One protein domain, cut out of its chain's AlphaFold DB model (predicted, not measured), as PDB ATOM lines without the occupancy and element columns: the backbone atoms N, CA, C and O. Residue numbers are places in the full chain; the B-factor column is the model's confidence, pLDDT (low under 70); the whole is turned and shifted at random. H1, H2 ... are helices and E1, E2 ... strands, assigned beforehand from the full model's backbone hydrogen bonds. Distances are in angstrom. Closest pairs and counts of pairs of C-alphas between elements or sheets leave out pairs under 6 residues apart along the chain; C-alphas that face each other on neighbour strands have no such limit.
ATOM      1  N   ALA A  12      33.093 -23.475  -7.586       93.81
ATOM      2  CA  ALA A  12      32.251 -23.094  -6.463       93.81
ATOM      3  C   ALA A  12      30.860 -23.707  -6.649       93.81
ATOM      4  O   ALA A  12      30.138 -23.361  -7.581       93.81
ATOM      5  N   PHE A  13      30.488 -24.629  -5.764       92.19
ATOM      6  CA  PHE A  13      29.174 -25.258  -5.783       92.19
ATOM      7  C   PHE A  13      28.219 -24.476  -4.874       92.19
ATOM      8  O   PHE A  13      28.439 -24.415  -3.664       92.19
ATOM      9  N   LEU A  14      27.178 -23.872  -5.450       88.50
ATOM     10  CA  LEU A  14      26.163 -23.094  -4.742       88.50
ATOM     11  C   LEU A  14      24.800 -23.804  -4.783       88.50
ATOM     12  O   LEU A  14      24.350 -24.262  -5.836       88.50
ATOM     13  N   LEU A  15      24.142 -23.877  -3.622       83.50
ATOM     14  CA  LEU A  15      22.838 -24.517  -3.434       83.50
ATOM     15  C   LEU A  15      22.035 -23.767  -2.361       83.50
ATOM     16  O   LEU A  15      22.337 -23.912  -1.177       83.50
ATOM     17  N   PHE A  16      21.015 -23.003  -2.768       81.38
ATOM     18  CA  PHE A  16      20.090 -22.256  -1.896       81.38
ATOM     19  C   PHE A  16      20.770 -21.638  -0.655       81.38
ATOM     20  O   PHE A  16      21.668 -20.810  -0.770       81.38
ATOM     21  N   THR A  17      20.354 -22.058   0.542       81.38
ATOM     22  CA  THR A  17      20.873 -21.600   1.840       81.38
ATOM     23  C   THR A  17      22.054 -22.432   2.355       81.38
ATOM     24  O   THR A  17      22.605 -22.132   3.414       81.38
ATOM     25  N   GLY A  18      22.465 -23.468   1.614       82.62
ATOM     26  CA  GLY A  18      23.616 -24.320   1.902       82.62
ATOM     27  C   GLY A  18      23.358 -25.815   1.670       82.62
ATOM     28  O   GLY A  18      22.228 -26.280   1.555       82.62
ATOM     29  N   HIS A  19      24.441 -26.596   1.663       86.25
ATOM     30  CA  HIS A  19      24.406 -28.055   1.458       86.25
ATOM     31  C   HIS A  19      23.963 -28.845   2.693       86.25
ATOM     32  O   HIS A  19      23.615 -30.022   2.601       86.25
ATOM     33  N   HIS A  20      23.986 -28.213   3.865       88.75
ATOM     34  CA  HIS A  20      23.553 -28.851   5.095       88.75
ATOM     35  C   HIS A  20      22.024 -28.810   5.201       88.75
ATOM     36  O   HIS A  20      21.413 -27.758   5.034       88.75
ATOM     37  N   VAL A  21      21.395 -29.938   5.552       85.81
ATOM     38  CA  VAL A  21      19.923 -30.078   5.606       85.81
ATOM     39  C   VAL A  21      19.240 -29.016   6.475       85.81
ATOM     40  O   VAL A  21      18.117 -28.609   6.191       85.81
ATOM     41  N   ALA A  22      19.939 -28.539   7.503       86.81
ATOM     42  CA  ALA A  22      19.465 -27.535   8.448       86.81
ATOM     43  C   ALA A  22      20.234 -26.200   8.358       86.81
ATOM     44  O   ALA A  22      20.248 -25.453   9.334       86.81
ATOM     45  N   ALA A  23      20.907 -25.912   7.233       85.31
ATOM     46  CA  ALA A  23      21.723 -24.701   7.056       85.31
ATOM     47  C   ALA A  23      20.942 -23.409   7.357       85.31
ATOM     48  O   ALA A  23      21.462 -22.517   8.023       85.31
ATOM     49  N   TRP A  24      19.665 -23.373   6.967       84.12
ATOM     50  CA  TRP A  24      18.728 -22.271   7.202       84.12
ATOM     51  C   TRP A  24      18.561 -21.869   8.678       84.12
ATOM     52  O   TRP A  24      18.139 -20.756   8.961       84.12
ATOM     53  N   ARG A  25      18.885 -22.751   9.636       85.81
ATOM     54  CA  ARG A  25      18.767 -22.457  11.076       85.81
ATOM     55  C   ARG A  25      19.882 -21.553  11.594       85.81
ATOM     56  O   ARG A  25      19.800 -21.083  12.727       85.81
ATOM     57  N   HIS A  26      20.953 -21.373  10.828       86.88
ATOM     58  CA  HIS A  26      22.067 -20.548  11.260       86.88
ATOM     59  C   HIS A  26      21.674 -19.059  11.202       86.88
ATOM     60  O   HIS A  26      21.133 -18.624  10.189       86.88
ATOM     61  N   PRO A  27      21.989 -18.237  12.221       86.62
ATOM     62  CA  PRO A  27      21.569 -16.830  12.269       86.62
ATOM     63  C   PRO A  27      22.142 -15.965  11.136       86.62
ATOM     64  O   PRO A  27      21.618 -14.898  10.852       86.62
ATOM     65  N   LYS A  28      23.226 -16.419  10.493       86.00
ATOM     66  CA  LYS A  28      23.831 -15.776   9.312       86.00
ATOM     67  C   LYS A  28      23.503 -16.486   7.992       86.00
ATOM     68  O   LYS A  28      24.190 -16.257   7.002       86.00
ATOM     69  N   ALA A  29      22.562 -17.427   7.990       83.50
ATOM     70  CA  ALA A  29      22.140 -18.074   6.755       83.50
ATOM     71  C   ALA A  29      21.427 -17.062   5.849       83.50
ATOM     72  O   ALA A  29      20.718 -16.177   6.324       83.50
ATOM     73  N   SER A  30      21.609 -17.212   4.540       76.50
ATOM     74  CA  SER A  30      20.821 -16.469   3.556       76.50
ATOM     75  C   SER A  30      19.357 -16.915   3.588       76.50
ATOM     76  O   SER A  30      19.060 -18.032   4.004       76.50
ATOM     77  N   VAL A  31      18.444 -16.060   3.121       69.06
ATOM     78  CA  VAL A  31      17.007 -16.369   2.983       69.06
ATOM     79  C   VAL A  31      16.654 -17.051   1.653       69.06
ATOM     80  O   VAL A  31      15.534 -17.520   1.483       69.06
ATOM     81  N   GLY A  32      17.633 -17.227   0.755       68.12
ATOM     82  CA  GLY A  32      17.664 -18.393  -0.136       68.12
ATOM     83  C   GLY A  32      17.248 -18.237  -1.600       68.12
ATOM     84  O   GLY A  32      17.407 -19.213  -2.328       68.12
ATOM     85  N   THR A  33      16.795 -17.081  -2.090       71.19
ATOM     86  CA  THR A  33      16.487 -16.917  -3.535       71.19
ATOM     87  C   THR A  33      16.760 -15.528  -4.110       71.19
ATOM     88  O   THR A  33      16.537 -15.320  -5.300       71.19
ATOM     89  N   GLU A  34      17.240 -14.583  -3.303       82.56
ATOM     90  CA  GLU A  34      17.515 -13.222  -3.775       82.56
ATOM     91  C   GLU A  34      18.721 -13.206  -4.721       82.56
ATOM     92  O   GLU A  34      19.763 -13.810  -4.439       82.56
ATOM     93  N   LEU A  35      18.588 -12.506  -5.849       85.81
ATOM     94  CA  LEU A  35      19.620 -12.442  -6.885       85.81
ATOM     95  C   LEU A  35      20.900 -11.782  -6.359       85.81
ATOM     96  O   LEU A  35      22.007 -12.217  -6.676       85.81
ATOM     97  N   GLU A  36      20.748 -10.760  -5.521       88.88
ATOM     98  CA  GLU A  36      21.826  -9.994  -4.899       88.88
ATOM     99  C   GLU A  36      22.779 -10.911  -4.129       88.88
ATOM    100  O   GLU A  36      23.996 -10.760  -4.222       88.88
ATOM    101  N   HIS A  37      22.240 -11.929  -3.453       86.44
ATOM    102  CA  HIS A  37      23.047 -12.897  -2.721       86.44
ATOM    103  C   HIS A  37      23.939 -13.724  -3.655       86.44
ATOM    104  O   HIS A  37      25.121 -13.932  -3.385       86.44
ATOM    105  N   TYR A  38      23.398 -14.169  -4.791       88.81
ATOM    106  CA  TYR A  38      24.174 -14.909  -5.784       88.81
ATOM    107  C   TYR A  38      25.211 -14.024  -6.483       88.81
ATOM    108  O   TYR A  38      26.305 -14.502  -6.782       88.81
ATOM    109  N   LEU A  39      24.912 -12.738  -6.693       92.06
ATOM    110  CA  LEU A  39      25.877 -11.773  -7.222       92.06
ATOM    111  C   LEU A  39      27.058 -11.569  -6.267       92.06
ATOM    112  O   LEU A  39      28.207 -11.552  -6.710       92.06
ATOM    113  N   GLU A  40      26.801 -11.445  -4.966       91.75
ATOM    114  CA  GLU A  40      27.858 -11.355  -3.953       91.75
ATOM    115  C   GLU A  40      28.728 -12.616  -3.927       91.75
ATOM    116  O   GLU A  40      29.955 -12.520  -3.977       91.75
ATOM    117  N   LEU A  41      28.109 -13.800  -3.926       91.12
ATOM    118  CA  LEU A  41      28.829 -15.074  -3.964       91.12
ATOM    119  C   LEU A  41      29.666 -15.232  -5.239       91.12
ATOM    120  O   LEU A  41      30.798 -15.709  -5.170       91.12
ATOM    121  N   ALA A  42      29.145 -14.798  -6.388       93.19
ATOM    122  CA  ALA A  42      29.876 -14.847  -7.648       93.19
ATOM    123  C   ALA A  42      31.103 -13.926  -7.641       93.19
ATOM    124  O   ALA A  42      32.192 -14.361  -8.012       93.19
ATOM    125  N   ARG A  43      30.959 -12.694  -7.135       95.56
ATOM    126  CA  ARG A  43      32.081 -11.753  -6.964       95.56
ATOM    127  C   ARG A  43      33.150 -12.307  -6.022       95.56
ATOM    128  O   ARG A  43      34.340 -12.168  -6.290       95.56
ATOM    129  N   LEU A  44      32.737 -12.956  -4.932       94.94
ATOM    130  CA  LEU A  44      33.661 -13.606  -3.998       94.94
ATOM    131  C   LEU A  44      34.404 -14.780  -4.652       94.94
ATOM    132  O   LEU A  44      35.614 -14.911  -4.468       94.94
ATOM    133  N   ALA A  45      33.709 -15.610  -5.434       95.25
ATOM    134  CA  ALA A  45      34.316 -16.730  -6.152       95.25
ATOM    135  C   ALA A  45      35.332 -16.258  -7.207       95.25
ATOM    136  O   ALA A  45      36.431 -16.812  -7.297       95.25
ATOM    137  N   GLU A  46      35.006 -15.199  -7.950       96.00
ATOM    138  CA  GLU A  46      35.908 -14.570  -8.917       96.00
ATOM    139  C   GLU A  46      37.161 -14.001  -8.231       96.00
ATOM    140  O   GLU A  46      38.286 -14.313  -8.631       96.00
ATOM    141  N   ALA A  47      36.990 -13.251  -7.136       97.12
ATOM    142  CA  ALA A  47      38.102 -12.717  -6.348       97.12
ATOM    143  C   ALA A  47      39.017 -13.826  -5.793       97.12
ATOM    144  O   ALA A  47      40.238 -13.663  -5.729       97.12
ATOM    145  N   ALA A  48      38.441 -14.980  -5.445       95.62
ATOM    146  CA  ALA A  48      39.160 -16.163  -4.979       95.62
ATOM    147  C   ALA A  48      39.762 -17.029  -6.108       95.62
ATOM    148  O   ALA A  48      40.393 -18.044  -5.812       95.62
ATOM    149  N   LYS A  49      39.634 -16.621  -7.383       94.75
ATOM    150  CA  LYS A  49      40.170 -17.313  -8.573       94.75
ATOM    151  C   LYS A  49      39.569 -18.703  -8.815       94.75
ATOM    152  O   LYS A  49      40.261 -19.590  -9.318       94.75
ATOM    153  N   PHE A  50      38.301 -18.901  -8.464       96.12
ATOM    154  CA  PHE A  50      37.575 -20.092  -8.902       96.12
ATOM    155  C   PHE A  50      37.385 -20.051 -10.420       96.12
ATOM    156  O   PHE A  50      37.078 -19.007 -10.991       96.12
ATOM    157  N   ASP A  51      37.577 -21.191 -11.078       95.44
ATOM    158  CA  ASP A  51      37.436 -21.307 -12.529       95.44
ATOM    159  C   ASP A  51      35.963 -21.336 -12.952       95.44
ATOM    160  O   ASP A  51      35.627 -20.922 -14.059       95.44
ATOM    161  N   THR A  52      35.083 -21.869 -12.099       95.38
ATOM    162  CA  THR A  52      33.665 -22.059 -12.423       95.38
ATOM    163  C   THR A  52      32.762 -21.881 -11.209       95.38
ATOM    164  O   THR A  52      33.162 -22.098 -10.065       95.38
ATOM    165  N   ILE A  53      31.503 -21.528 -11.474       94.69
ATOM    166  CA  ILE A  53      30.412 -21.571 -10.501       94.69
ATOM    167  C   ILE A  53      29.378 -22.563 -11.019       94.69
ATOM    168  O   ILE A  53      29.001 -22.524 -12.190       94.69
ATOM    169  N   PHE A  54      28.929 -23.457 -10.146       93.06
ATOM    170  CA  PHE A  54      27.888 -24.429 -10.436       93.06
ATOM    171  C   PHE A  54      26.681 -24.171  -9.534       93.06
ATOM    172  O   PHE A  54      26.800 -24.202  -8.307       93.06
ATOM    173  N   PHE A  55      25.526 -23.936 -10.154       88.19
ATOM    174  CA  PHE A  55      24.242 -23.785  -9.477       88.19
ATOM    175  C   PHE A  55      23.466 -25.097  -9.591       88.19
ATOM    176  O   PHE A  55      23.106 -25.499 -10.698       88.19
ATOM    177  N   ALA A  56      23.212 -25.774  -8.467       85.00
ATOM    178  CA  ALA A  56      22.291 -26.908  -8.483       85.00
ATOM    179  C   ALA A  56      20.848 -26.422  -8.414       85.00
ATOM    180  O   ALA A  56      20.483 -25.663  -7.519       85.00
ATOM    181  N   ASP A  57      20.031 -26.952  -9.317       81.81
ATOM    182  CA  ASP A  57      18.593 -26.748  -9.335       81.81
ATOM    183  C   ASP A  57      17.872 -28.063  -9.666       81.81
ATOM    184  O   ASP A  57      18.439 -28.986 -10.262       81.81
ATOM    185  N   GLY A  58      16.614 -28.159  -9.251       79.88
ATOM    186  CA  GLY A  58      15.755 -29.302  -9.494       79.88
ATOM    187  C   GLY A  58      14.285 -28.906  -9.438       79.88
ATOM    188  O   GLY A  58      13.783 -28.458  -8.414       79.88
ATOM    189  N   VAL A  59      13.561 -29.166 -10.526       77.88
ATOM    190  CA  VAL A  59      12.125 -28.848 -10.656       77.88
ATOM    191  C   VAL A  59      11.192 -29.872  -9.991       77.88
ATOM    192  O   VAL A  59       9.973 -29.730 -10.037       77.88
ATOM    193  N   GLY A  60      11.743 -30.935  -9.398       76.50
ATOM    194  CA  GLY A  60      10.982 -32.036  -8.810       76.50
ATOM    195  C   GLY A  60      11.254 -32.197  -7.320       76.50
ATOM    196  O   GLY A  60      12.402 -32.345  -6.907       76.50
ATOM    197  N   ALA A  61      10.193 -32.262  -6.517       75.38
ATOM    198  CA  ALA A  61      10.291 -32.522  -5.087       75.38
ATOM    199  C   ALA A  61       9.703 -33.902  -4.753       75.38
ATOM    200  O   ALA A  61       8.514 -34.156  -4.939       75.38
ATOM    201  N   ARG A  62      10.530 -34.817  -4.229       72.44
ATOM    202  CA  ARG A  62      10.057 -36.104  -3.686       72.44
ATOM    203  C   ARG A  62       9.602 -35.909  -2.241       72.44
ATOM    204  O   ARG A  62      10.338 -36.209  -1.301       72.44
ATOM    205  N   ILE A  63       8.402 -35.365  -2.077       77.94
ATOM    206  CA  ILE A  63       7.807 -35.069  -0.771       77.94
ATOM    207  C   ILE A  63       6.784 -36.160  -0.440       77.94
ATOM    208  O   ILE A  63       5.795 -36.313  -1.148       77.94
ATOM    209  N   LYS A  64       7.034 -36.928   0.628       80.12
ATOM    210  CA  LYS A  64       6.039 -37.842   1.225       80.12
ATOM    211  C   LYS A  64       5.274 -37.189   2.379       80.12
ATOM    212  O   LYS A  64       4.115 -37.502   2.597       80.12
ATOM    213  N   ASP A  65       5.948 -36.294   3.098       83.12
ATOM    214  CA  ASP A  65       5.443 -35.549   4.248       83.12
ATOM    215  C   ASP A  65       5.897 -34.089   4.100       83.12
ATOM    216  O   ASP A  65       7.098 -33.807   4.001       83.12
ATOM    217  N   VAL A  66       4.923 -33.181   4.031       81.25
ATOM    218  CA  VAL A  66       5.130 -31.743   3.817       81.25
ATOM    219  C   VAL A  66       5.757 -31.083   5.044       81.25
ATOM    220  O   VAL A  66       6.651 -30.252   4.891       81.25
ATOM    221  N   GLU A  67       5.383 -31.505   6.251       82.44
ATOM    222  CA  GLU A  67       5.951 -30.980   7.494       82.44
ATOM    223  C   GLU A  67       7.420 -31.372   7.616       82.44
ATOM    224  O   GLU A  67       8.280 -30.569   7.978       82.44
ATOM    225  N   ALA A  68       7.759 -32.610   7.258       80.06
ATOM    226  CA  ALA A  68       9.156 -33.025   7.196       80.06
ATOM    227  C   ALA A  68       9.953 -32.288   6.110       80.06
ATOM    228  O   ALA A  68      11.160 -32.079   6.271       80.06
ATOM    229  N   ALA A  69       9.309 -31.899   5.007       79.25
ATOM    230  CA  ALA A  69       9.950 -31.147   3.936       79.25
ATOM    231  C   ALA A  69      10.199 -29.679   4.313       79.25
ATOM    232  O   ALA A  69      11.279 -29.179   4.009       79.25
ATOM    233  N   SER A  70       9.280 -29.021   5.031       78.62
ATOM    234  CA  SER A  70       9.409 -27.607   5.428       78.62
ATOM    235  C   SER A  70      10.645 -27.320   6.291       78.62
ATOM    236  O   SER A  70      11.144 -26.200   6.326       78.62
ATOM    237  N   ARG A  71      11.199 -28.348   6.946       79.94
ATOM    238  CA  ARG A  71      12.398 -28.253   7.795       79.94
ATOM    239  C   ARG A  71      13.723 -28.406   7.039       79.94
ATOM    240  O   ARG A  71      14.776 -28.444   7.683       79.94
ATOM    241  N   LYS A  72      13.711 -28.528   5.705       77.69
ATOM    242  CA  LYS A  72      14.915 -28.749   4.886       77.69
ATOM    243  C   LYS A  72      15.336 -27.487   4.139       77.69
ATOM    244  O   LYS A  72      14.526 -26.861   3.471       77.69
TER     245      LYS A  72
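This is residues 12 to 72 of the 97 residues of the protein "FMN-dependent oxidoreductase, nitrilotriacetate monooxygenase family" of Rhizobium tibeticum (UniProt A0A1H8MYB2). A short two-stranded parallel ribbon, E1 beside E2, has the helix H1 over one face at one end of an elongated model, and a thin arm runs from E2 to the small helix H2 at the other end. Between E1 and H1 the chain makes a wide loop, residues 15 to 34, in the middle part of the length. The printed part has 61 residues, with two named strands and two named helices in the order E1, H1, E2, H2; under half of the residues are in named elements, and the class is mixed, helices and strands. It is loose, with a radius of gyration of the C-alphas of 13.5 A and spans of 41 by 26 by 18 A.

E1 is residues 12 to 14, from C-alpha 12 at (32.251, -23.094, -6.463). H1 is residues 35 to 47, 18.5 A long, from C-alpha 35 at (19.620, -12.442, -6.885). E2 is residues 52 to 55, 10.0 A long. H2 is residues 66 to 70, 6.2 A long, ending with C-alpha 70 at (9.409, -27.607, 5.428).

E1 and E2 are parallel neighbours at 14 degrees, with N 12 and O 52 at 2.8 A and N 14 and O 54 at 2.9 A, within hydrogen-bond range. E1, H1 and E2 form a strand-helix-strand unit, two parallel strands with a helix between them in the chain, and its crossover is right-handed. The closest C-alphas of H1 and E2 are those of Ala 42 and Ile 53, 7.3 A apart; those of E1 and H1 are Ala 12 and Ala 45, 6.7 A. H2 is apart from E1 and from H1. In H1 and H2 every O i to N i+4 pair is within hydrogen-bond range.

The C-alphas farthest apart, of Ala 47 and Lys 64, are 41.4 A apart. Residues 62 to 68, of which 66 to 68 belong to H2, stand free. The link E1 to H1 is long, with 20 residues; H1 to E2 is tight and E2 to H2 short. The printed part has no cut. Its mean pLDDT is 85.5, and residues 31 to 32 are under 70.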